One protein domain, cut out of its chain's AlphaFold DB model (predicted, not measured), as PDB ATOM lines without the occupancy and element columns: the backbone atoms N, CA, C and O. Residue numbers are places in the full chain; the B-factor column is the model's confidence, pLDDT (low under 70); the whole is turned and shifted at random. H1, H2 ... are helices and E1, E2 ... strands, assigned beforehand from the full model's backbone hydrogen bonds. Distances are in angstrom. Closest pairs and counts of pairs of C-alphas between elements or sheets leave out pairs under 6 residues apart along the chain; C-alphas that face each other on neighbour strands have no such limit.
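This is residues 154 to 336 of the 370 residues of the protein "Putative type II restriction endonuclease" of Alkalibacterium sp. AK22 (UniProt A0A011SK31). A strongly twisted sheet of five strands, E2, E3, E4, E6 and E7, curls round helix H2, while H1 lies over E7; a small three-stranded sheet, E5, E1 and E8, lies on the side away from H1 and H2. Long loops, much of residues 168 to 203 and 274 to 299, gather at one end, and the tip of the E6 and E7 hairpin lies at the other. The 183 printed residues hold E1 E2 H1 E3 H2 E4 E5 E6 E7 H3 E8 in this order, of mixed class, with under half of the residues in named elements. The large sheet is branched and mixed; the small one, E5 E1 E8, is antiparallel. The whole is compact, with a radius of gyration of the C-alphas of 15.5 A and spans of 51 by 39 by 26 A.

E1, residues 154 to 157, is the inner strand between E5, residues 269 to 273, and E8, residues 332 to 335; N 155 and O 270 are 3.0 A apart, as are N 156 and O 333, both within hydrogen-bond range. E2, residues 165 to 167, is parallel to E7, residues 314 to 324, with N 166 and O 320 at 2.8 A. H1, residues 204 to 212, runs along E7 at 8 degrees on the local plane and a height over the sheet of 8.4 A; the closest C-alphas are those of Phe 208 and Leu 322, 6.6 A. E3, residues 218 to 220, is antiparallel to E7, with N 219 and O 315 at 3.0 A. E7 bends by 60 degrees at residue 318. H2, residues 226 to 241, touches H1 with residues 237 to 241 alone, at a steep tilt of 66 degrees, opposite ways; their closest C-alphas, Lys 210 and Ala 240, are 5.6 A apart. E4, residues 260 to 265, is parallel to E6, residues 300 to 308, with N 261 and O 300 at 2.8 A. E6 and E7 form a hairpin, with N 303 and O 321 at 2.8 A. E6 lies on one side of E7, E2 and E3 on the other side. H3, residues 328 to 331, only grazes both sheets. In H1 and H2 every O i to N i+4 pair is within hydrogen-bond range; H3 is too short for one.

E1 begins at C-alpha 154, (50.932, -96.854, 122.713). H2 measures 22.2 A, E4 16.1 A, E6 25.2 A and E7 28.6 A from first to last C-alpha. E8 ends at C-alpha 335, (55.416, -99.332, 124.414).

The two C-alphas farthest apart, Arg 291 and Asp 311, are separated by 51.1 A. The printed part has no cut; the links E2 to H1, H2 to E4 and E5 to E6 are long. Mean pLDDT of the printed part is 91.5, with residue 336 under 70.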
ATOM      1  N   GLN A 154      51.847 -95.972 122.008       84.06
ATOM      2  CA  GLN A 154      50.932 -96.854 122.713       84.06
ATOM      3  C   GLN A 154      51.384 -97.001 124.155       84.06
ATOM      4  O   GLN A 154      52.577 -96.887 124.464       84.06
ATOM      5  N   ALA A 155      50.434 -97.280 125.034       89.69
ATOM      6  CA  ALA A 155      50.717 -97.584 126.421       89.69
ATOM      7  C   ALA A 155      49.749 -98.630 126.975       89.69
ATOM      8  O   ALA A 155      48.727 -98.943 126.375       89.69
ATOM      9  N   SER A 156      50.065 -99.171 128.144       92.62
ATOM     10  CA  SER A 156      49.138 -99.996 128.919       92.62
ATOM     11  C   SER A 156      49.139 -99.560 130.371       92.62
ATOM     12  O   SER A 156      50.187 -99.179 130.901       92.62
ATOM     13  N   TYR A 157      47.993 -99.658 131.040       94.38
ATOM     14  CA  TYR A 157      47.925 -99.405 132.476       94.38
ATOM     15  C   TYR A 157      48.841-100.381 133.228       94.38
ATOM     16  O   TYR A 157      48.913-101.563 132.887       94.38
ATOM     17  N   ARG A 158      49.609 -99.885 134.207       92.75
ATOM     18  CA  ARG A 158      50.577-100.716 134.949       92.75
ATOM     19  C   ARG A 158      49.908-101.660 135.946       92.75
ATOM     20  O   ARG A 158      50.537-102.638 136.341       92.75
ATOM     21  N   GLN A 159      48.680-101.363 136.367       91.62
ATOM     22  CA  GLN A 159      47.920-102.186 137.307       91.62
ATOM     23  C   GLN A 159      46.769-102.917 136.604       91.62
ATOM     24  O   GLN A 159      46.538-102.761 135.405       91.62
ATOM     25  N   VAL A 160      46.040-103.731 137.367       88.12
ATOM     26  CA  VAL A 160      44.814-104.380 136.897       88.12
ATOM     27  C   VAL A 160      43.673-103.374 136.959       88.12
ATOM     28  O   VAL A 160      43.425-102.775 138.005       88.12
ATOM     29  N   VAL A 161      42.972-103.209 135.842       88.94
ATOM     30  CA  VAL A 161      41.767-102.383 135.777       88.94
ATOM     31  C   VAL A 161      40.671-103.038 136.616       88.94
ATOM     32  O   VAL A 161      40.362-104.217 136.442       88.94
ATOM     33  N   LYS A 162      40.089-102.267 137.531       90.75
ATOM     34  CA  LYS A 162      38.942-102.662 138.355       90.75
ATOM     35  C   LYS A 162      37.684-101.967 137.847       90.75
ATOM     36  O   LYS A 162      37.787-100.933 137.194       90.75
ATOM     37  N   ASN A 163      36.507-102.497 138.172       92.81
ATOM     38  CA  ASN A 163      35.211-101.916 137.791       92.81
ATOM     39  C   ASN A 163      34.856-100.693 138.660       92.81
ATOM     40  O   ASN A 163      33.880-100.717 139.410       92.81
ATOM     41  N   GLU A 164      35.695 -99.660 138.619       94.00
ATOM     42  CA  GLU A 164      35.565 -98.439 139.411       94.00
ATOM     43  C   GLU A 164      36.081 -97.212 138.644       94.00
ATOM     44  O   GLU A 164      36.775 -97.327 137.627       94.00
ATOM     45  N   ALA A 165      35.730 -96.024 139.133       97.56
ATOM     46  CA  ALA A 165      36.352 -94.778 138.708       97.56
ATOM     47  C   ALA A 165      37.550 -94.478 139.620       97.56
ATOM     48  O   ALA A 165      37.415 -94.519 140.843       97.56
ATOM     49  N   VAL A 166      38.701 -94.152 139.036       98.00
ATOM     50  CA  VAL A 166      39.932 -93.815 139.758       98.00
ATOM     51  C   VAL A 166      40.516 -92.515 139.218       98.00
ATOM     52  O   VAL A 166      40.830 -92.403 138.030       98.00
ATOM     53  N   LEU A 167      40.708 -91.551 140.113       98.19
ATOM     54  CA  LEU A 167      41.539 -90.384 139.864       98.19
ATOM     55  C   LEU A 167      42.988 -90.762 140.181       98.19
ATOM     56  O   LEU A 167      43.327 -91.021 141.333       98.19
ATOM     57  N   LEU A 168      43.820 -90.862 139.148       97.88
ATOM     58  CA  LEU A 168      45.226 -91.235 139.285       97.88
ATOM     59  C   LEU A 168      46.074 -90.023 139.673       97.88
ATOM     60  O   LEU A 168      46.881 -90.110 140.591       97.88
ATOM     61  N   SER A 169      45.865 -88.888 139.008       96.31
ATOM     62  CA  SER A 169      46.552 -87.636 139.340       96.31
ATOM     63  C   SER A 169      45.722 -86.819 140.324       96.31
ATOM     64  O   SER A 169      44.608 -86.437 139.972       96.31
ATOM     65  N   PRO A 170      46.226 -86.516 141.532       92.31
ATOM     66  CA  PRO A 170      45.453 -85.781 142.533       92.31
ATOM     67  C   PRO A 170      45.213 -84.316 142.143       92.31
ATOM     68  O   PRO A 170      44.275 -83.703 142.644       92.31
ATOM     69  N   THR A 171      46.044 -83.749 141.266       95.50
ATOM     70  CA  THR A 171      45.918 -82.376 140.764       95.50
ATOM     71  C   THR A 171      46.228 -82.309 139.272       95.50
ATOM     72  O   THR A 171      46.846 -83.217 138.709       95.50
ATOM     73  N   ASP A 172      45.824 -81.211 138.628       97.38
ATOM     74  CA  ASP A 172      46.336 -80.839 137.309       97.38
ATOM     75  C   ASP A 172      47.863 -80.637 137.341       97.38
ATOM     76  O   ASP A 172      48.485 -80.609 138.411       97.38
ATOM     77  N   SER A 173      48.466 -80.479 136.159       95.50
ATOM     78  CA  SER A 173      49.891 -80.160 136.046       95.50
ATOM     79  C   SER A 173      50.238 -78.884 136.822       95.50
ATOM     80  O   SER A 173      49.415 -77.974 136.977       95.50
ATOM     81  N   ILE A 174      51.490 -78.783 137.277       93.69
ATOM     82  CA  ILE A 174      51.940 -77.658 138.119       93.69
ATOM     83  C   ILE A 174      51.669 -76.298 137.451       93.69
ATOM     84  O   ILE A 174      51.320 -75.331 138.125       93.69
ATOM     85  N   GLY A 175      51.842 -76.219 136.128       91.88
ATOM     86  CA  GLY A 175      51.641 -74.985 135.369       91.88
ATOM     87  C   GLY A 175      50.171 -74.632 135.133       91.88
ATOM     88  O   GLY A 175      49.839 -73.447 135.138       91.88
ATOM     89  N   LEU A 176      49.304 -75.636 134.965       95.12
ATOM     90  CA  LEU A 176      47.884 -75.433 134.686       95.12
ATOM     91  C   LEU A 176      47.079 -75.115 135.949       95.12
ATOM     92  O   LEU A 176      46.162 -74.301 135.885       95.12
ATOM     93  N   ASN A 177      47.436 -75.723 137.084       93.31
ATOM     94  CA  ASN A 177      46.678 -75.671 138.339       93.31
ATOM     95  C   ASN A 177      46.186 -74.250 138.732       93.31
ATOM     96  O   ASN A 177      44.990 -74.097 138.984       93.31
ATOM     97  N   PRO A 178      47.007 -73.173 138.658       93.31
ATOM     98  CA  PRO A 178      46.566 -71.809 138.991       93.31
ATOM     99  C   PRO A 178      45.459 -71.221 138.098       93.31
ATOM    100  O   PRO A 178      44.951 -70.142 138.400       93.31
ATOM    101  N   TYR A 179      45.133 -71.875 136.983       93.31
ATOM    102  CA  TYR A 179      44.156 -71.432 135.983       93.31
ATOM    103  C   TYR A 179      42.927 -72.348 135.907       93.31
ATOM    104  O   TYR A 179      42.154 -72.252 134.954       93.31
ATOM    105  N   THR A 180      42.769 -73.246 136.879       93.88
ATOM    106  CA  THR A 180      41.615 -74.142 137.003       93.88
ATOM    107  C   THR A 180      40.717 -73.721 138.162       93.88
ATOM    108  O   THR A 180      41.150 -72.986 139.050       93.88
ATOM    109  N   ASN A 181      39.462 -74.176 138.159       89.19
ATOM    110  CA  ASN A 181      38.491 -73.843 139.201       89.19
ATOM    111  C   ASN A 181      37.929 -75.076 139.891       89.19
ATOM    112  O   ASN A 181      37.558 -76.068 139.257       89.19
ATOM    113  N   ASP A 182      37.733 -74.914 141.194       85.00
ATOM    114  CA  ASP A 182      37.020 -75.860 142.048       85.00
ATOM    115  C   ASP A 182      35.498 -75.632 141.991       85.00
ATOM    116  O   ASP A 182      34.706 -76.519 142.318       85.00
ATOM    117  N   ILE A 183      35.074 -74.429 141.580       82.00
ATOM    118  CA  ILE A 183      33.667 -74.064 141.394       82.00
ATOM    119  C   ILE A 183      33.245 -74.495 139.996       82.00
ATOM    120  O   ILE A 183      33.863 -74.101 139.015       82.00
ATOM    121  N   ILE A 184      32.164 -75.272 139.914       71.50
ATOM    122  CA  ILE A 184      31.611 -75.759 138.650       71.50
ATOM    123  C   ILE A 184      30.816 -74.623 137.988       71.50
ATOM    124  O   ILE A 184      29.716 -74.312 138.460       71.50
ATOM    125  N   PRO A 185      31.310 -74.012 136.898       77.94
ATOM    126  CA  PRO A 185      30.538 -73.049 136.135       77.94
ATOM    127  C   PRO A 185      29.521 -73.787 135.255       77.94
ATOM    128  O   PRO A 185      29.656 -74.977 134.961       77.94
ATOM    129  N   SER A 186      28.487 -73.078 134.806       85.62
ATOM    130  CA  SER A 186      27.616 -73.620 133.764       85.62
ATOM    131  C   SER A 186      28.373 -73.636 132.437       85.62
ATOM    132  O   SER A 186      28.762 -72.581 131.942       85.62
ATOM    133  N   LEU A 187      28.544 -74.821 131.850       90.50
ATOM    134  CA  LEU A 187      29.103 -75.001 130.501       90.50
ATOM    135  C   LEU A 187      28.023 -74.961 129.405       90.50
ATOM    136  O   LEU A 187      28.296 -75.197 128.227       90.50
ATOM    137  N   TYR A 188      26.781 -74.652 129.781       90.19
ATOM    138  CA  TYR A 188      25.666 -74.538 128.852       90.19
ATOM    139  C   TYR A 188      25.913 -73.422 127.828       90.19
ATOM    140  O   TYR A 188      26.225 -72.291 128.200       90.19
ATOM    141  N   GLY A 189      25.737 -73.726 126.539       88.75
ATOM    142  CA  GLY A 189      25.957 -72.774 125.446       88.75
ATOM    143  C   GLY A 189      27.426 -72.531 125.077       88.75
ATOM    144  O   GLY A 189      27.684 -71.781 124.140       88.75
ATOM    145  N   ILE A 190      28.381 -73.164 125.766       91.75
ATOM    146  CA  ILE A 190      29.798 -73.161 125.381       91.75
ATOM    147  C   ILE A 190      30.040 -74.349 124.443       91.75
ATOM    148  O   ILE A 190      29.541 -75.445 124.690       91.75
ATOM    149  N   SER A 191      30.801 -74.150 123.366       93.50
ATOM    150  CA  SER A 191      31.225 -75.264 122.511       93.50
ATOM    151  C   SER A 191      32.375 -76.039 123.178       93.50
ATOM    152  O   SER A 191      33.350 -75.412 123.604       93.50
ATOM    153  N   PRO A 192      32.327 -77.386 123.240       94.12
ATOM    154  CA  PRO A 192      33.454 -78.213 123.679       94.12
ATOM    155  C   PRO A 192      34.738 -77.992 122.862       94.12
ATOM    156  O   PRO A 192      35.837 -78.140 123.398       94.12
ATOM    157  N   ALA A 193      34.605 -77.592 121.591       91.88
ATOM    158  CA  ALA A 193      35.717 -77.304 120.687       91.88
ATOM    159  C   ALA A 193      36.281 -75.877 120.845       91.88
ATOM    160  O   ALA A 193      37.290 -75.534 120.230       91.88
ATOM    161  N   ALA A 194      35.659 -75.023 121.665       91.44
ATOM    162  CA  ALA A 194      36.166 -73.679 121.919       91.44
ATOM    163  C   ALA A 194      37.480 -73.704 122.720       91.44
ATOM    164  O   ALA A 194      37.792 -74.660 123.429       91.44
ATOM    165  N   ASN A 195      38.234 -72.602 122.669       91.06
ATOM    166  CA  ASN A 195      39.374 -72.421 123.566       91.06
ATOM    167  C   ASN A 195      38.915 -72.471 125.043       91.06
ATOM    168  O   ASN A 195      37.823 -71.984 125.363       91.06
ATOM    169  N   PRO A 196      39.723 -73.042 125.950       92.44
ATOM    170  CA  PRO A 196      39.473 -72.973 127.379       92.44
ATOM    171  C   PRO A 196      39.545 -71.518 127.853       92.44
ATOM    172  O   PRO A 196      40.386 -70.736 127.407       92.44
ATOM    173  N   LEU A 197      38.673 -71.166 128.793       89.06
ATOM    174  CA  LEU A 197      38.754 -69.914 129.541       89.06
ATOM    175  C   LEU A 197      39.071 -70.245 130.986       89.06
ATOM    176  O   LEU A 197      38.491 -71.191 131.526       89.06
ATOM    177  N   ALA A 198      39.937 -69.447 131.611       86.06
ATOM    178  CA  ALA A 198      40.370 -69.698 132.979       86.06
ATOM    179  C   ALA A 198      39.187 -69.811 133.938       86.06
ATOM    180  O   ALA A 198      39.226 -70.699 134.760       86.06
ATOM    181  N   ASP A 199      38.116 -69.025 133.782       84.19
ATOM    182  CA  ASP A 199      36.923 -69.061 134.653       84.19
ATOM    183  C   ASP A 199      36.024 -70.294 134.442       84.19
ATOM    184  O   ASP A 199      35.127 -70.564 135.239       84.19
ATOM    185  N   THR A 200      36.219 -71.027 133.341       88.88
ATOM    186  CA  THR A 200      35.382 -72.181 132.959       88.88
ATOM    187  C   THR A 200      36.128 -73.508 132.957       88.88
ATOM    188  O   THR A 200      35.511 -74.568 132.842       88.88
ATOM    189  N   LEU A 201      37.454 -73.460 133.071       94.62
ATOM    190  CA  LEU A 201      38.299 -74.635 133.096       94.62
ATOM    191  C   LEU A 201      38.179 -75.294 134.470       94.62
ATOM    192  O   LEU A 201      38.628 -74.747 135.480       94.62
ATOM    193  N   LEU A 202      37.540 -76.458 134.514       95.56
ATOM    194  CA  LEU A 202      37.422 -77.248 135.734       95.56
ATOM    195  C   LEU A 202      38.797 -77.771 136.136       95.56
ATOM    196  O   LEU A 202      39.615 -78.058 135.261       95.56
ATOM    197  N   ASN A 203      39.044 -77.929 137.433       96.06
ATOM    198  CA  ASN A 203      40.186 -78.711 137.903       96.06
ATOM    199  C   ASN A 203      39.956 -80.221 137.638       96.06
ATOM    200  O   ASN A 203      38.824 -80.667 137.400       96.06
ATOM    201  N   ILE A 204      41.020 -81.024 137.680       97.75
ATOM    202  CA  ILE A 204      40.960 -82.460 137.374       97.75
ATOM    203  C   ILE A 204      40.025 -83.232 138.318       97.75
ATOM    204  O   ILE A 204      39.382 -84.189 137.891       97.75
ATOM    205  N   GLU A 205      39.894 -82.802 139.575       97.25
ATOM    206  CA  GLU A 205      39.000 -83.419 140.559       97.25
ATOM    207  C   GLU A 205      37.527 -83.212 140.172       97.25
ATOM    208  O   GLU A 205      36.741 -84.157 140.181       97.25
ATOM    209  N   LYS A 206      37.142 -82.010 139.731       96.81
ATOM    210  CA  LYS A 206      35.776 -81.714 139.268       96.81
ATOM    211  C   LYS A 206      35.461 -82.377 137.940       96.81
ATOM    212  O   LYS A 206      34.338 -82.857 137.758       96.81
ATOM    213  N   VAL A 207      36.445 -82.478 137.045       97.56
ATOM    214  CA  VAL A 207      36.324 -83.329 135.854       97.56
ATOM    215  C   VAL A 207      36.067 -84.776 136.288       97.56
ATOM    216  O   VAL A 207      35.101 -85.384 135.832       97.56
ATOM    217  N   PHE A 208      36.853 -85.314 137.221       98.19
ATOM    218  CA  PHE A 208      36.680 -86.676 137.724       98.19
ATOM    219  C   PHE A 208      35.302 -86.920 138.344       98.19
ATOM    220  O   PHE A 208      34.652 -87.907 137.999       98.19
ATOM    221  N   GLU A 209      34.827 -86.028 139.214       96.81
ATOM    222  CA  GLU A 209      33.502 -86.118 139.841       96.81
ATOM    223  C   GLU A 209      32.392 -86.221 138.786       96.81
ATOM    224  O   GLU A 209      31.524 -87.096 138.858       96.81
ATOM    225  N   LYS A 210      32.445 -85.360 137.762       96.56
ATOM    226  CA  LYS A 210      31.474 -85.335 136.661       96.56
ATOM    227  C   LYS A 210      31.536 -86.615 135.827       96.56
ATOM    228  O   LYS A 210      30.505 -87.254 135.590       96.56
ATOM    229  N   LEU A 211      32.738 -87.014 135.410       98.19
ATOM    230  CA  LEU A 211      32.942 -88.176 134.545       98.19
ATOM    231  C   LEU A 211      32.715 -89.505 135.268       98.19
ATOM    232  O   LEU A 211      32.299 -90.468 134.637       98.19
ATOM    233  N   SER A 212      32.880 -89.574 136.588       97.94
ATOM    234  CA  SER A 212      32.596 -90.791 137.362       97.94
ATOM    235  C   SER A 212      31.136 -91.235 137.238       97.94
ATOM    236  O   SER A 212      30.840 -92.427 137.295       97.94
ATOM    237  N   THR A 213      30.216 -90.300 136.965       97.25
ATOM    238  CA  THR A 213      28.796 -90.604 136.715       97.25
ATOM    239  C   THR A 213      28.548 -91.412 135.435       97.25
ATOM    240  O   THR A 213      27.416 -91.822 135.178       97.25
ATOM    241  N   ILE A 214      29.563 -91.595 134.588       97.81
ATOM    242  CA  ILE A 214      29.499 -92.380 133.349       97.81
ATOM    243  C   ILE A 214      29.673 -93.876 133.615       97.81
ATOM    244  O   ILE A 214      29.167 -94.694 132.847       97.81
ATOM    245  N   VAL A 215      30.342 -94.257 134.704       97.62
ATOM    246  CA  VAL A 215      30.557 -95.670 135.027       97.62
ATOM    247  C   VAL A 215      29.208 -96.383 135.189       97.62
ATOM    248  O   VAL A 215      28.273 -95.871 135.803       97.62
ATOM    249  N   ASN A 216      29.112 -97.577 134.610       97.00
ATOM    250  CA  ASN A 216      27.925 -98.416 134.430       97.00
ATOM    251  C   ASN A 216      26.870 -97.910 133.431       97.00
ATOM    252  O   ASN A 216      25.842 -98.572 133.263       97.00
ATOM    253  N   LYS A 217      27.100 -96.794 132.726       96.94
ATOM    254  CA  LYS A 217      26.250 -96.411 131.589       96.94
ATOM    255  C   LYS A 217      26.564 -97.258 130.356       96.94
ATOM    256  O   LYS A 217      27.643 -97.838 130.231       96.94
ATOM    257  N   ARG A 218      25.585 -97.326 129.454       95.75
ATOM    258  CA  ARG A 218      25.684 -97.985 128.150       95.75
ATOM    259  C   ARG A 218      25.957 -96.948 127.074       95.75
ATOM    260  O   ARG A 218      25.408 -95.849 127.138       95.75
ATOM    261  N   ILE A 219      26.770 -97.326 126.101       94.81
ATOM    262  CA  ILE A 219      26.990 -96.568 124.872       94.81
ATOM    263  C   ILE A 219      26.716 -97.471 123.665       94.81
ATOM    264  O   ILE A 219      26.902 -98.688 123.784       94.81
ATOM    265  N   PRO A 220      26.300 -96.905 122.518       92.38
ATOM    266  CA  PRO A 220      26.312 -97.626 121.252       92.38
ATOM    267  C   PRO A 220      27.689 -98.244 121.005       92.38
ATOM    268  O   PRO A 220      28.715 -97.612 121.269       92.38
ATOM    269  N   PHE A 221      27.705 -99.486 120.528       92.12
ATOM    270  CA  PHE A 221      28.936-100.201 120.236       92.12
ATOM    271  C   PHE A 221      28.795-101.051 118.979       92.12
ATOM    272  O   PHE A 221      27.796-101.738 118.789       92.12
ATOM    273  N   GLU A 222      29.827-101.047 118.149       89.62
ATOM    274  CA  GLU A 222      29.970-101.931 117.006       89.62
ATOM    275  C   GLU A 222      31.419-102.433 116.918       89.62
ATOM    276  O   GLU A 222      32.400-101.685 117.020       89.62
ATOM    277  N   THR A 223      31.562-103.748 116.749       83.56
ATOM    278  CA  THR A 223      32.875-104.399 116.707       83.56
ATOM    279  C   THR A 223      33.638-103.965 115.457       83.56
ATOM    280  O   THR A 223      33.147-104.116 114.345       83.56
ATOM    281  N   GLY A 224      34.864-103.464 115.636       77.50
ATOM    282  CA  GLY A 224      35.697-102.974 114.533       77.50
ATOM    283  C   GLY A 224      35.353-101.559 114.058       77.50
ATOM    284  O   GLY A 224      35.982-101.084 113.117       77.50
ATOM    285  N   ASN A 225      34.401-100.884 114.708       82.75
ATOM    286  CA  ASN A 225      33.999 -99.517 114.390       82.75
ATOM    287  C   ASN A 225      34.344 -98.567 115.552       82.75
ATOM    288  O   ASN A 225      33.474 -98.098 116.285       82.75
ATOM    289  N   GLU A 226      35.644 -98.313 115.748       79.62
ATOM    290  CA  GLU A 226      36.158 -97.452 116.831       79.62
ATOM    291  C   GLU A 226      35.541 -96.047 116.801       79.62
ATOM    292  O   GLU A 226      35.286 -95.471 117.857       79.62
ATOM    293  N   ARG A 227      35.185 -95.562 115.605       75.75
ATOM    294  CA  ARG A 227      34.397 -94.352 115.366       75.75
ATOM    295  C   ARG A 227      33.111 -94.296 116.171       75.75
ATOM    296  O   ARG A 227      32.930 -93.372 116.959       75.75
ATOM    297  N   ILE A 228      32.183 -95.219 115.898       82.81
ATOM    298  CA  ILE A 228      30.815 -95.122 116.430       82.81
ATOM    299  C   ILE A 228      30.888 -95.224 117.951       82.81
ATOM    300  O   ILE A 228      30.218 -94.488 118.676       82.81
ATOM    301  N   ASN A 229      31.793 -96.082 118.412       87.19
ATOM    302  CA  ASN A 229      32.065 -96.315 119.816       87.19
ATOM    303  C   ASN A 229      32.625 -95.044 120.486       87.19
ATOM    304  O   ASN A 229      32.174 -94.660 121.565       87.19
ATOM    305  N   GLY A 230      33.579 -94.371 119.833       87.62
ATOM    306  CA  GLY A 230      34.171 -93.114 120.290       87.62
ATOM    307  C   GLY A 230      33.164 -91.963 120.331       87.62
ATOM    308  O   GLY A 230      33.069 -91.286 121.351       87.62
ATOM    309  N   GLN A 231      32.349 -91.796 119.283       88.62
ATOM    310  CA  GLN A 231      31.306 -90.763 119.221       88.62
ATOM    311  C   GLN A 231      30.270 -90.924 120.339       88.62
ATOM    312  O   GLN A 231      29.946 -89.953 121.024       88.62
ATOM    313  N   GLY A 232      29.801 -92.156 120.575       91.25
ATOM    314  CA  GLY A 232      28.860 -92.442 121.660       91.25
ATOM    315  C   GLY A 232      29.428 -92.120 123.047       91.25
ATOM    316  O   GLY A 232      28.709 -91.619 123.914       91.25
ATOM    317  N   LEU A 233      30.728 -92.356 123.263       95.12
ATOM    318  CA  LEU A 233      31.402 -91.959 124.499       95.12
ATOM    319  C   LEU A 233      31.576 -90.435 124.596       95.12
ATOM    320  O   LEU A 233      31.304 -89.871 125.656       95.12
ATOM    321  N   HIS A 234      32.005 -89.772 123.520       94.50
ATOM    322  CA  HIS A 234      32.229 -88.320 123.488       94.50
ATOM    323  C   HIS A 234      30.965 -87.539 123.843       94.50
ATOM    324  O   HIS A 234      31.003 -86.635 124.682       94.50
ATOM    325  N   GLU A 235      29.822 -87.945 123.281       94.31
ATOM    326  CA  GLU A 235      28.510 -87.379 123.607       94.31
ATOM    327  C   GLU A 235      28.223 -87.476 125.114       94.31
ATOM    328  O   GLU A 235      27.862 -86.503 125.787       94.31
ATOM    329  N   LEU A 236      28.449 -88.661 125.681       95.75
ATOM    330  CA  LEU A 236      28.214 -88.932 127.090       95.75
ATOM    331  C   LEU A 236      29.135 -88.107 128.007       95.75
ATOM    332  O   LEU A 236      28.677 -87.610 129.040       95.75
ATOM    333  N   VAL A 237      30.406 -87.945 127.625       97.50
ATOM    334  CA  VAL A 237      31.404 -87.123 128.328       97.50
ATOM    335  C   VAL A 237      31.002 -85.652 128.308       97.50
ATOM    336  O   VAL A 237      30.903 -85.037 129.370       97.50
ATOM    337  N   CYS A 238      30.690 -85.098 127.138       96.38
ATOM    338  CA  CYS A 238      30.252 -83.710 127.008       96.38
ATOM    339  C   CYS A 238      29.008 -83.423 127.864       96.38
ATOM    340  O   CYS A 238      28.965 -82.446 128.618       96.38
ATOM    341  N   LYS A 239      28.019 -84.326 127.830       95.56
ATOM    342  CA  LYS A 239      26.808 -84.218 128.654       95.56
ATOM    343  C   LYS A 239      27.118 -84.292 130.147       95.56
ATOM    344  O   LYS A 239      26.525 -83.550 130.928       95.56
ATOM    345  N   ALA A 240      28.024 -85.183 130.555       96.19
ATOM    346  CA  ALA A 240      28.434 -85.307 131.950       96.19
ATOM    347  C   ALA A 240      29.140 -84.040 132.448       96.19
ATOM    348  O   ALA A 240      28.890 -83.627 133.579       96.19
ATOM    349  N   LEU A 241      29.961 -83.400 131.607       95.81
ATOM    350  CA  LEU A 241      30.621 -82.129 131.918       95.81
ATOM    351  C   LEU A 241      29.626 -80.961 132.015       95.81
ATOM    352  O   LEU A 241      29.820 -80.067 132.838       95.81
ATOM    353  N   GLY A 242      28.522 -81.017 131.268       94.62
ATOM    354  CA  GLY A 242      27.441 -80.026 131.306       94.62
ATOM    355  C   GLY A 242      27.296 -79.204 130.027       94.62
ATOM    356  O   GLY A 242      26.629 -78.170 130.047       94.62
ATOM    357  N   TYR A 243      27.904 -79.645 128.924       95.44
ATOM    358  CA  TYR A 243      27.713 -79.032 127.613       95.44
ATOM    359  C   TYR A 243      26.325 -79.332 127.046       95.44
ATOM    360  O   TYR A 243      25.755 -80.401 127.267       95.44
ATOM    361  N   SER A 244      25.792 -78.378 126.283       91.62
ATOM    362  CA  SER A 244      24.520 -78.510 125.561       91.62
ATOM    363  C   SER A 244      24.678 -79.000 124.121       91.62
ATOM    364  O   SER A 244      23.679 -79.314 123.479       91.62
ATOM    365  N   VAL A 245      25.909 -79.022 123.607       90.81
ATOM    366  CA  VAL A 245      26.260 -79.439 122.245       90.81
ATOM    367  C   VAL A 245      27.429 -80.422 122.280       90.81
ATOM    368  O   VAL A 245      28.192 -80.453 123.248       90.81
ATOM    369  N   PHE A 246      27.553 -81.212 121.218       87.56
ATOM    370  CA  PHE A 246      28.595 -82.216 121.036       87.56
ATOM    371  C   PHE A 246      29.379 -81.844 119.789       87.56
ATOM    372  O   PHE A 246      28.867 -81.959 118.679       87.56
ATOM    373  N   GLU A 247      30.588 -81.334 119.979       85.19
ATOM    374  CA  GLU A 247      31.422 -80.854 118.883       85.19
ATOM    375  C   GLU A 247      32.870 -81.268 119.127       85.19
ATOM    376  O   GLU A 247      33.327 -81.356 120.268       85.19
ATOM    377  N   GLU A 248      33.572 -81.522 118.033       79.50
ATOM    378  CA  GLU A 248      35.011 -81.737 117.954       79.50
ATOM    379  C   GLU A 248      35.492 -81.011 116.692       79.50
ATOM    380  O   GLU A 248      34.798 -80.995 115.674       79.50
ATOM    381  N   ASP A 249      36.670 -80.398 116.726       76.50
ATOM    382  CA  ASP A 249      37.283 -79.780 115.536       76.50
ATOM    383  C   ASP A 249      38.373 -80.671 114.915       76.50
ATOM    384  O   ASP A 249      39.100 -80.291 113.989       76.50
ATOM    385  N   GLY A 250      38.480 -81.893 115.440       74.38
ATOM    386  CA  GLY A 250      39.432 -82.895 115.014       74.38
ATOM    387  C   GLY A 250      40.887 -82.566 115.342       74.38
ATOM    388  O   GLY A 250      41.745 -83.228 114.746       74.38
ATOM    389  N   SER A 251      41.136 -81.582 116.215       79.06
ATOM    390  CA  SER A 251      42.441 -81.283 116.805       79.06
ATOM    391  C   SER A 251      42.565 -81.867 118.216       79.06
ATOM    392  O   SER A 251      41.567 -82.017 118.915       79.06
ATOM    393  N   LEU A 252      43.787 -82.182 118.650       84.12
ATOM    394  CA  LEU A 252      44.046 -82.539 120.048       84.12
ATOM    395  C   LEU A 252      43.902 -81.301 120.971       84.12
ATOM    396  O   LEU A 252      44.537 -80.276 120.688       84.12
ATOM    397  N   PRO A 253      43.203 -81.393 122.120       92.38
ATOM    398  CA  PRO A 253      42.490 -82.564 122.652       92.38
ATOM    399  C   PRO A 253      41.015 -82.633 122.231       92.38
ATOM    400  O   PRO A 253      40.431 -81.604 121.887       92.38
ATOM    401  N   ASP A 254      40.406 -83.819 122.367       92.31
ATOM    402  CA  ASP A 254      39.006 -84.089 121.981       92.31
ATOM    403  C   ASP A 254      38.004 -83.049 122.526       92.31
ATOM    404  O   ASP A 254      37.118 -82.584 121.808       92.31
ATOM    405  N   ILE A 255      38.153 -82.636 123.794       95.50
ATOM    406  CA  ILE A 255      37.409 -81.517 124.389       95.50
ATOM    407  C   ILE A 255      38.386 -80.390 124.721       95.50
ATOM    408  O   ILE A 255      38.865 -80.249 125.855       95.50
ATOM    409  N   LYS A 256      38.668 -79.565 123.707       94.56
ATOM    410  CA  LYS A 256      39.575 -78.409 123.778       94.56
ATOM    411  C   LYS A 256      39.264 -77.478 124.944       94.56
ATOM    412  O   LYS A 256      40.177 -77.103 125.681       94.56
ATOM    413  N   ASN A 257      37.987 -77.168 125.171       94.69
ATOM    414  CA  ASN A 257      37.575 -76.243 126.227       94.69
ATOM    415  C   ASN A 257      37.907 -76.751 127.644       94.69
ATOM    416  O   ASN A 257      38.043 -75.939 128.555       94.69
ATOM    417  N   GLN A 258      38.085 -78.064 127.833       96.44
ATOM    418  CA  GLN A 258      38.512 -78.654 129.109       96.44
ATOM    419  C   GLN A 258      39.876 -79.326 129.023       96.44
ATOM    420  O   GLN A 258      40.193 -80.110 129.911       96.44
ATOM    421  N   LEU A 259      40.691 -79.058 127.999       96.94
ATOM    422  CA  LEU A 259      41.997 -79.706 127.835       96.94
ATOM    423  C   LEU A 259      41.930 -81.224 128.116       96.94
ATOM    424  O   LEU A 259      42.712 -81.748 128.909       96.94
ATOM    425  N   LEU A 260      40.912 -81.904 127.579       97.62
ATOM    426  CA  LEU A 260      40.569 -83.276 127.954       97.62
ATOM    427  C   LEU A 260      40.545 -84.174 126.720       97.62
ATOM    428  O   LEU A 260      39.746 -83.965 125.815       97.62
ATOM    429  N   GLU A 261      41.401 -85.187 126.736       96.38
ATOM    430  CA  GLU A 261      41.434 -86.272 125.763       96.38
ATOM    431  C   GLU A 261      40.632 -87.468 126.286       96.38
ATOM    432  O   GLU A 261      40.790 -87.883 127.441       96.38
ATOM    433  N   VAL A 262      39.797 -88.055 125.430       95.44
ATOM    434  CA  VAL A 262      38.895 -89.151 125.782       95.44
ATOM    435  C   VAL A 262      39.316 -90.417 125.040       95.44
ATOM    436  O   VAL A 262      39.459 -90.453 123.822       95.44
ATOM    437  N   LYS A 263      39.512 -91.513 125.776       93.56
ATOM    438  CA  LYS A 263      39.886 -92.809 125.191       93.56
ATOM    439  C   LYS A 263      38.934 -93.898 125.650       93.56
ATOM    440  O   LYS A 263      38.862 -94.193 126.839       93.56
ATOM    441  N   LEU A 264      38.260 -94.546 124.704       94.12
ATOM    442  CA  LEU A 264      37.519 -95.782 124.946       94.12
ATOM    443  C   LEU A 264      38.434 -96.990 124.734       94.12
ATOM    444  O   LEU A 264      39.146 -97.053 123.735       94.12
ATOM    445  N   GLN A 265      38.396 -97.958 125.645       92.12
ATOM    446  CA  GLN A 265      39.194 -99.176 125.576       92.12
ATOM    447  C   GLN A 265      38.353-100.416 125.860       92.12
ATOM    448  O   GLN A 265      37.700-100.523 126.895       92.12
ATOM    449  N   THR A 266      38.425-101.403 124.970       90.25
ATOM    450  CA  THR A 266      37.951-102.776 125.225       90.25
ATOM    451  C   THR A 266      39.115-103.750 125.434       90.25
ATOM    452  O   THR A 266      38.908-104.933 125.695       90.25
ATOM    453  N   SER A 267      40.356-103.254 125.340       87.06
ATOM    454  CA  SER A 267      41.589-104.017 125.524       87.06
ATOM    455  C   SER A 267      42.574-103.275 126.442       87.06
ATOM    456  O   SER A 267      42.430-102.072 126.652       87.06
ATOM    457  N   PRO A 268      43.604-103.946 126.991       83.69
ATOM    458  CA  PRO A 268      44.590-103.293 127.857       83.69
ATOM    459  C   PRO A 268      45.465-102.230 127.171       83.69
ATOM    460  O   PRO A 268      46.073-101.411 127.864       83.69
ATOM    461  N   THR A 269      45.594-102.277 125.842       86.12
ATOM    462  CA  THR A 269      46.469-101.382 125.075       86.12
ATOM    463  C   THR A 269      45.727-100.122 124.669       86.12
ATOM    464  O   THR A 269      44.735-100.197 123.960       86.12
ATOM    465  N   ILE A 270      46.271 -98.975 125.061       87.25
ATOM    466  CA  ILE A 270      45.776 -97.641 124.734       87.25
ATOM    467  C   ILE A 270      46.596 -97.075 123.576       87.25
ATOM    468  O   ILE A 270      47.830 -97.078 123.629       87.25
ATOM    469  N   ASP A 271      45.913 -96.556 122.558       83.19
ATOM    470  CA  ASP A 271      46.507 -95.745 121.494       83.19
ATOM    471  C   ASP A 271      46.581 -94.273 121.941       83.19
ATOM    472  O   ASP A 271      45.572 -93.667 122.306       83.19
ATOM    473  N   LEU A 272      47.789 -93.710 121.937       80.06
ATOM    474  CA  LEU A 272      48.080 -92.313 122.283       80.06
ATOM    475  C   LEU A 272      48.229 -91.429 121.033       80.06
ATOM    476  O   LEU A 272      48.477 -90.229 121.138       80.06
ATOM    477  N   GLY A 273      48.115 -92.004 119.835       77.31
ATOM    478  CA  GLY A 273      48.282 -91.272 118.588       77.31
ATOM    479  C   GLY A 273      49.717 -90.772 118.403       77.31
ATOM    480  O   GLY A 273      50.679 -91.523 118.556       77.31
ATOM    481  N   LEU A 274      49.879 -89.508 118.015       71.50
ATOM    482  CA  LEU A 274      51.184 -88.925 117.661       71.50
ATOM    483  C   LEU A 274      51.867 -88.168 118.805       71.50
ATOM    484  O   LEU A 274      53.007 -87.719 118.646       71.50
ATOM    485  N   PHE A 275      51.185 -88.029 119.937       77.25
ATOM    486  CA  PHE A 275      51.642 -87.250 121.074       77.25
ATOM    487  C   PHE A 275      52.046 -88.180 122.213       77.25
ATOM    488  O   PHE A 275      51.371 -89.165 122.508       77.25
ATOM    489  N   LEU A 276      53.158 -87.860 122.865       87.69
ATOM    490  CA  LEU A 276      53.426 -88.386 124.191       87.69
ATOM    491  C   LEU A 276      52.741 -87.462 125.204       87.69
ATOM    492  O   LEU A 276      53.017 -86.261 125.192       87.69
ATOM    493  N   PRO A 277      51.888 -88.002 126.091       92.56
ATOM    494  CA  PRO A 277      51.153 -87.215 127.070       92.56
ATOM    495  C   PRO A 277      51.998 -86.260 127.907       92.56
ATOM    496  O   PRO A 277      51.497 -85.217 128.279       92.56
ATOM    497  N   ASN A 278      53.270 -86.560 128.174       93.75
ATOM    498  CA  ASN A 278      54.134 -85.760 129.044       93.75
ATOM    499  C   ASN A 278      55.005 -84.720 128.310       93.75
ATOM    500  O   ASN A 278      55.972 -84.220 128.887       93.75
ATOM    501  N   GLN A 279      54.726 -84.421 127.038       90.81
ATOM    502  CA  GLN A 279      55.515 -83.453 126.266       90.81
ATOM    503  C   GLN A 279      55.299 -82.001 126.705       90.81
ATOM    504  O   GLN A 279      54.201 -81.589 127.073       90.81
ATOM    505  N   ASP A 280      56.357 -81.199 126.580       90.81
ATOM    506  CA  ASP A 280      56.360 -79.770 126.910       90.81
ATOM    507  C   ASP A 280      55.994 -78.849 125.729       90.81
ATOM    508  O   ASP A 280      55.996 -77.627 125.900       90.81
ATOM    509  N   ASP A 281      55.700 -79.392 124.538       88.38
ATOM    510  CA  ASP A 281      55.333 -78.570 123.380       88.38
ATOM    511  C   ASP A 281      54.025 -77.802 123.636       88.38
ATOM    512  O   ASP A 281      53.077 -78.328 124.225       88.38
ATOM    513  N   LEU A 282      53.977 -76.555 123.161       89.69
ATOM    514  CA  LEU A 282      52.807 -75.684 123.268       89.69
ATOM    515  C   LEU A 282      51.659 -76.194 122.395       89.69
ATOM    516  O   LEU A 282      51.869 -76.574 121.239       89.69
ATOM    517  N   LEU A 283      50.444 -76.139 122.934       88.81
ATOM    518  CA  LEU A 283      49.220 -76.348 122.172       88.81
ATOM    519  C   LEU A 283      48.885 -75.092 121.371       88.81
ATOM    520  O   LEU A 283      49.193 -73.971 121.778       88.81
ATOM    521  N   GLU A 284      48.201 -75.270 120.242       83.50
ATOM    522  CA  GLU A 284      47.626 -74.153 119.491       83.50
ATOM    523  C   GLU A 284      46.298 -73.717 120.126       83.50
ATOM    524  O   GLU A 284      45.218 -73.826 119.553       83.50
ATOM    525  N   ILE A 285      46.404 -73.273 121.374       87.50
ATOM    526  CA  ILE A 285      45.301 -72.850 122.221       87.50
ATOM    527  C   ILE A 285      45.619 -71.453 122.749       87.50
ATOM    528  O   ILE A 285      46.773 -71.137 123.053       87.50
ATOM    529  N   LEU A 286      44.592 -70.607 122.845       86.56
ATOM    530  CA  LEU A 286      44.752 -69.270 123.404       86.56
ATOM    531  C   LEU A 286      45.220 -69.327 124.867       86.56
ATOM    532  O   LEU A 286      44.782 -70.195 125.623       86.56
ATOM    533  N   PRO A 287      46.077 -68.390 125.299       87.31
ATOM    534  CA  PRO A 287      46.574 -68.390 126.661       87.31
ATOM    535  C   PRO A 287      45.461 -68.148 127.674       87.31
ATOM    536  O   PRO A 287      44.658 -67.219 127.545       87.31
ATOM    537  N   LEU A 288      45.496 -68.912 128.758       89.69
ATOM    538  CA  LEU A 288      44.640 -68.707 129.913       89.69
ATOM    539  C   LEU A 288      45.008 -67.375 130.573       89.69
ATOM    540  O   LEU A 288      46.172 -67.122 130.905       89.69
ATOM    541  N   ASN A 289      44.012 -66.495 130.709       85.31
ATOM    542  CA  ASN A 289      44.153 -65.141 131.254       85.31
ATOM    543  C   ASN A 289      45.293 -64.321 130.626       85.31
ATOM    544  O   ASN A 289      45.898 -63.490 131.302       85.31
ATOM    545  N   SER A 290      45.605 -64.556 129.342       82.62
ATOM    546  CA  SER A 290      46.726 -63.910 128.632       82.62
ATOM    547  C   SER A 290      48.104 -64.122 129.288       82.62
ATOM    548  O   SER A 290      49.020 -63.336 129.065       82.62
ATOM    549  N   ARG A 291      48.266 -65.153 130.134       85.62
ATOM    550  CA  ARG A 291      49.500 -65.388 130.912       85.62
ATOM    551  C   ARG A 291      50.118 -66.758 130.699       85.62
ATOM    552  O   ARG A 291      51.336 -66.882 130.784       85.62
ATOM    553  N   TYR A 292      49.301 -67.772 130.452       91.00
ATOM    554  CA  TYR A 292      49.774 -69.146 130.367       91.00
ATOM    555  C   TYR A 292      49.266 -69.820 129.108       91.00
ATOM    556  O   TYR A 292      48.060 -69.984 128.949       91.00
ATOM    557  N   ALA A 293      50.178 -70.210 128.219       91.75
ATOM    558  CA  ALA A 293      49.838 -71.052 127.082       91.75
ATOM    559  C   ALA A 293      49.889 -72.529 127.496       91.75
ATOM    560  O   ALA A 293      50.960 -72.992 127.907       91.75
ATOM    561  N   PRO A 294      48.768 -73.261 127.368       94.38
ATOM    562  CA  PRO A 294      48.735 -74.691 127.626       94.38
ATOM    563  C   PRO A 294      49.720 -75.472 126.749       94.38
ATOM    564  O   PRO A 294      49.966 -75.142 125.585       94.38
ATOM    565  N   LYS A 295      50.258 -76.545 127.312       94.94
ATOM    566  CA  LYS A 295      51.161 -77.517 126.696       94.94
ATOM    567  C   LYS A 295      50.486 -78.877 126.580       94.94
ATOM    568  O   LYS A 295      49.484 -79.139 127.239       94.94
ATOM    569  N   ILE A 296      51.077 -79.785 125.803       93.81
ATOM    570  CA  ILE A 296      50.578 -81.167 125.675       93.81
ATOM    571  C   ILE A 296      50.421 -81.835 127.050       93.81
ATOM    572  O   ILE A 296      49.401 -82.467 127.305       93.81
ATOM    573  N   LYS A 297      51.389 -81.660 127.957       96.19
ATOM    574  CA  LYS A 297      51.337 -82.230 129.313       96.19
ATOM    575  C   LYS A 297      50.230 -81.707 130.220       96.19
ATOM    576  O   LYS A 297      49.957 -82.327 131.248       96.19
ATOM    577  N   ASP A 298      49.590 -80.608 129.839       97.25
ATOM    578  CA  ASP A 298      48.451 -80.049 130.564       97.25
ATOM    579  C   ASP A 298      47.133 -80.721 130.148       97.25
ATOM    580  O   ASP A 298      46.113 -80.540 130.809       97.25
ATOM    581  N   ILE A 299      47.145 -81.529 129.081       97.19
ATOM    582  CA  ILE A 299      45.993 -82.332 128.675       97.19
ATOM    583  C   ILE A 299      45.756 -83.433 129.704       97.19
ATOM    584  O   ILE A 299      46.668 -84.166 130.085       97.19
ATOM    585  N   ARG A 300      44.504 -83.582 130.116       98.19
ATOM    586  CA  ARG A 300      44.023 -84.679 130.955       98.19
ATOM    587  C   ARG A 300      43.549 -85.822 130.075       98.19
ATOM    588  O   ARG A 300      42.947 -85.585 129.036       98.19
ATOM    589  N   TYR A 301      43.769 -87.055 130.506       97.81
ATOM    590  CA  TYR A 301      43.383 -88.250 129.762       97.81
ATOM    591  C   TYR A 301      42.321 -89.017 130.546       97.81
ATOM    592  O   TYR A 301      42.627 -89.610 131.583       97.81
ATOM    593  N   ALA A 302      41.081 -89.004 130.050       98.12
ATOM    594  CA  ALA A 302      39.985 -89.826 130.553       98.12
ATOM    595  C   ALA A 302      39.935 -91.148 129.780       98.12
ATOM    596  O   ALA A 302      39.464 -91.212 128.642       98.12
ATOM    597  N   ILE A 303      40.432 -92.214 130.403       97.81
ATOM    598  CA  ILE A 303      40.491 -93.551 129.813       97.81
ATOM    599  C   ILE A 303      39.347 -94.384 130.381       97.81
ATOM    600  O   ILE A 303      39.351 -94.762 131.555       97.81
ATOM    601  N   PHE A 304      38.375 -94.690 129.534       97.62
ATOM    602  CA  PHE A 304      37.225 -95.512 129.866       97.62
ATOM    603  C   PHE A 304      37.442 -96.946 129.398       97.62
ATOM    604  O   PHE A 304      37.687 -97.183 128.217       97.62
ATOM    605  N   TYR A 305      37.297 -97.908 130.308       96.62
ATOM    606  CA  TYR A 305      37.257 -99.324 129.945       96.62
ATOM    607  C   TYR A 305      35.813 -99.783 129.832       96.62
ATOM    608  O   TYR A 305      35.015 -99.565 130.749       96.62
ATOM    609  N   ALA A 306      35.482-100.422 128.717       95.12
ATOM    610  CA  ALA A 306      34.138-100.879 128.422       95.12
ATOM    611  C   ALA A 306      34.102-102.364 128.072       95.12
ATOM    612  O   ALA A 306      35.037-102.925 127.500       95.12
ATOM    613  N   GLU A 307      32.982-102.986 128.411       95.25
ATOM    614  CA  GLU A 307      32.696-104.387 128.140       95.25
ATOM    615  C   GLU A 307      31.545-104.466 127.125       95.25
ATOM    616  O   GLU A 307      30.437-104.015 127.445       95.25
ATOM    617  N   PRO A 308      31.776-104.999 125.910       94.19
ATOM    618  CA  PRO A 308      30.711-105.209 124.935       94.19
ATOM    619  C   PRO A 308      29.618-106.132 125.482       94.19
ATOM    620  O   PRO A 308      29.898-107.125 126.155       94.19
ATOM    621  N   THR A 309      28.360-105.827 125.177       93.50
ATOM    622  CA  THR A 309      27.226-106.697 125.501       93.50
ATOM    623  C   THR A 309      27.242-107.968 124.652       93.50
ATOM    624  O   THR A 309      27.861-108.026 123.590       93.50
ATOM    625  N   ALA A 310      26.522-109.003 125.096       90.31
ATOM    626  CA  ALA A 310      26.473-110.293 124.400       90.31
ATOM    627  C   ALA A 310      25.941-110.206 122.955       90.31
ATOM    628  O   ALA A 310      26.297-111.033 122.123       90.31
ATOM    629  N   ASP A 311      25.093-109.217 122.655       89.31
ATOM    630  CA  ASP A 311      24.574-108.955 121.308       89.31
ATOM    631  C   ASP A 311      25.479-108.037 120.467       89.31
ATOM    632  O   ASP A 311      25.202-107.833 119.286       89.31
ATOM    633  N   GLY A 312      26.556-107.503 121.055       87.31
ATOM    634  CA  GLY A 312      27.577-106.703 120.382       87.31
ATOM    635  C   GLY A 312      27.119-105.327 119.895       87.31
ATOM    636  O   GLY A 312      27.826-104.746 119.077       87.31
ATOM    637  N   LYS A 313      25.959-104.837 120.356       91.19
ATOM    638  CA  LYS A 313      25.356-103.556 119.930       91.19
ATOM    639  C   LYS A 313      25.589-102.404 120.899       91.19
ATOM    640  O   LYS A 313      25.392-101.240 120.553       91.19
ATOM    641  N   GLU A 314      25.953-102.733 122.128       94.06
ATOM    642  CA  GLU A 314      26.249-101.772 123.174       94.06
ATOM    643  C   GLU A 314      27.525-102.188 123.904       94.06
ATOM    644  O   GLU A 314      27.963-103.339 123.853       94.06
ATOM    645  N   ALA A 315      28.118-101.246 124.622       95.44
ATOM    646  CA  ALA A 315      29.143-101.539 125.605       95.44
ATOM    647  C   ALA A 315      28.780-100.873 126.926       95.44
ATOM    648  O   ALA A 315      28.261 -99.755 126.961       95.44
ATOM    649  N   ILE A 316      29.042-101.576 128.024       97.00
ATOM    650  CA  ILE A 316      28.872-101.048 129.374       97.00
ATOM    651  C   ILE A 316      30.214-100.473 129.804       97.00
ATOM    652  O   ILE A 316      31.211-101.194 129.845       97.00
ATOM    653  N   ILE A 317      30.242 -99.193 130.165       97.62
ATOM    654  CA  ILE A 317      31.438 -98.581 130.741       97.62
ATOM    655  C   ILE A 317      31.652 -99.159 132.140       97.62
ATOM    656  O   ILE A 317      30.807 -98.999 133.016       97.62
ATOM    657  N   ARG A 318      32.769 -99.842 132.368       97.38
ATOM    658  CA  ARG A 318      33.090-100.490 133.648       97.38
ATOM    659  C   ARG A 318      34.021 -99.672 134.515       97.38
ATOM    660  O   ARG A 318      33.914 -99.743 135.737       97.38
ATOM    661  N   SER A 319      34.897 -98.898 133.889       97.56
ATOM    662  CA  SER A 319      35.943 -98.182 134.605       97.56
ATOM    663  C   SER A 319      36.232 -96.842 133.963       97.56
ATOM    664  O   SER A 319      36.100 -96.688 132.748       97.56
ATOM    665  N   LEU A 320      36.691 -95.910 134.789       98.31
ATOM    666  CA  LEU A 320      37.272 -94.637 134.377       98.31
ATOM    667  C   LEU A 320      38.621 -94.498 135.079       98.31
ATOM    668  O   LEU A 320      38.679 -94.585 136.299       98.31
ATOM    669  N   LEU A 321      39.681 -94.240 134.326       98.38
ATOM    670  CA  LEU A 321      40.949 -93.752 134.855       98.38
ATOM    671  C   LEU A 321      41.138 -92.315 134.364       98.38
ATOM    672  O   LEU A 321      41.111 -92.087 133.156       98.38
ATOM    673  N   LEU A 322      41.333 -91.362 135.276       98.50
ATOM    674  CA  LEU A 322      41.653 -89.975 134.925       98.50
ATOM    675  C   LEU A 322      43.057 -89.614 135.412       98.50
ATOM    676  O   LEU A 322      43.385 -89.827 136.578       98.50
ATOM    677  N   VAL A 323      43.888 -89.078 134.521       98.31
ATOM    678  CA  VAL A 323      45.295 -88.743 134.794       98.31
ATOM    679  C   VAL A 323      45.691 -87.469 134.047       98.31
ATOM    680  O   VAL A 323      45.159 -87.201 132.967       98.31
ATOM    681  N   SER A 324      46.619 -86.682 134.590       97.88
ATOM    682  CA  SER A 324      47.234 -85.579 133.844       97.88
ATOM    683  C   SER A 324      48.254 -86.113 132.829       97.88
ATOM    684  O   SER A 324      48.842 -87.183 133.010       97.88
ATOM    685  N   GLY A 325      48.495 -85.371 131.749       97.00
ATOM    686  CA  GLY A 325      49.531 -85.704 130.774       97.00
ATOM    687  C   GLY A 325      50.925 -85.722 131.405       97.00
ATOM    688  O   GLY A 325      51.715 -86.631 131.137       97.00
ATOM    689  N   GLU A 326      51.189 -84.780 132.316       97.06
ATOM    690  CA  GLU A 326      52.423 -84.676 133.104       97.06
ATOM    691  C   GLU A 326      52.748 -85.969 133.875       97.06
ATOM    692  O   GLU A 326      53.894 -86.424 133.847       97.06
ATOM    693  N   GLU A 327      51.752 -86.609 134.492       97.19
ATOM    694  CA  GLU A 327      51.950 -87.827 135.290       97.19
ATOM    695  C   GLU A 327      51.614 -89.132 134.554       97.19
ATOM    696  O   GLU A 327      51.738 -90.218 135.125       97.19
ATOM    697  N   PHE A 328      51.211 -89.071 133.282       97.00
ATOM    698  CA  PHE A 328      50.689 -90.224 132.544       97.00
ATOM    699  C   PHE A 328      51.591 -91.469 132.655       97.00
ATOM    700  O   PHE A 328      51.153 -92.555 133.041       97.00
ATOM    701  N   PHE A 329      52.891 -91.336 132.388       95.31
ATOM    702  CA  PHE A 329      53.811 -92.484 132.378       95.31
ATOM    703  C   PHE A 329      54.254 -92.980 133.767       95.31
ATOM    704  O   PHE A 329      54.903 -94.032 133.866       95.31
ATOM    705  N   THR A 330      53.837 -92.299 134.840       96.19
ATOM    706  CA  THR A 330      53.894 -92.828 136.212       96.19
ATOM    707  C   THR A 330      52.948 -94.023 136.356       96.19
ATOM    708  O   THR A 330      53.310 -95.041 136.950       96.19
ATOM    709  N   TYR A 331      51.768 -93.949 135.735       96.19
ATOM    710  CA  TYR A 331      50.704 -94.952 135.856       96.19
ATOM    711  C   TYR A 331      50.616 -95.907 134.664       96.19
ATOM    712  O   TYR A 331      50.169 -97.048 134.809       96.19
ATOM    713  N   PHE A 332      51.080 -95.474 133.493       94.81
ATOM    714  CA  PHE A 332      51.040 -96.249 132.258       94.81
ATOM    715  C   PHE A 332      52.453 -96.627 131.797       94.81
ATOM    716  O   PHE A 332      53.414 -95.873 131.944       94.81
ATOM    717  N   ARG A 333      52.608 -97.833 131.248       92.25
ATOM    718  CA  ARG A 333      53.852 -98.290 130.621       92.25
ATOM    719  C   ARG A 333      53.795 -97.959 129.137       92.25
ATOM    720  O   ARG A 333      52.971 -98.537 128.433       92.25
ATOM    721  N   GLN A 334      54.682 -97.087 128.665       88.94
ATOM    722  CA  GLN A 334      54.848 -96.825 127.236       88.94
ATOM    723  C   GLN A 334      55.363 -98.079 126.516       88.94
ATOM    724  O   GLN A 334      56.232 -98.789 127.025       88.94
ATOM    725  N   PHE A 335      54.845 -98.347 125.324       81.94
ATOM    726  CA  PHE A 335      55.416 -99.332 124.414       81.94
ATOM    727  C   PHE A 335      56.483 -98.656 123.548       81.94
ATOM    728  O   PHE A 335      56.238 -97.628 122.917       81.94
ATOM    729  N   GLU A 336      57.688 -99.221 123.516       63.06
ATOM    730  CA  GLU A 336      58.774 -98.711 122.681       63.06
ATOM    731  C   GLU A 336      58.619 -99.230 121.243       63.06
ATOM    732  O   GLU A 336      58.828-100.409 120.955       63.06
TER     733      GLU A 336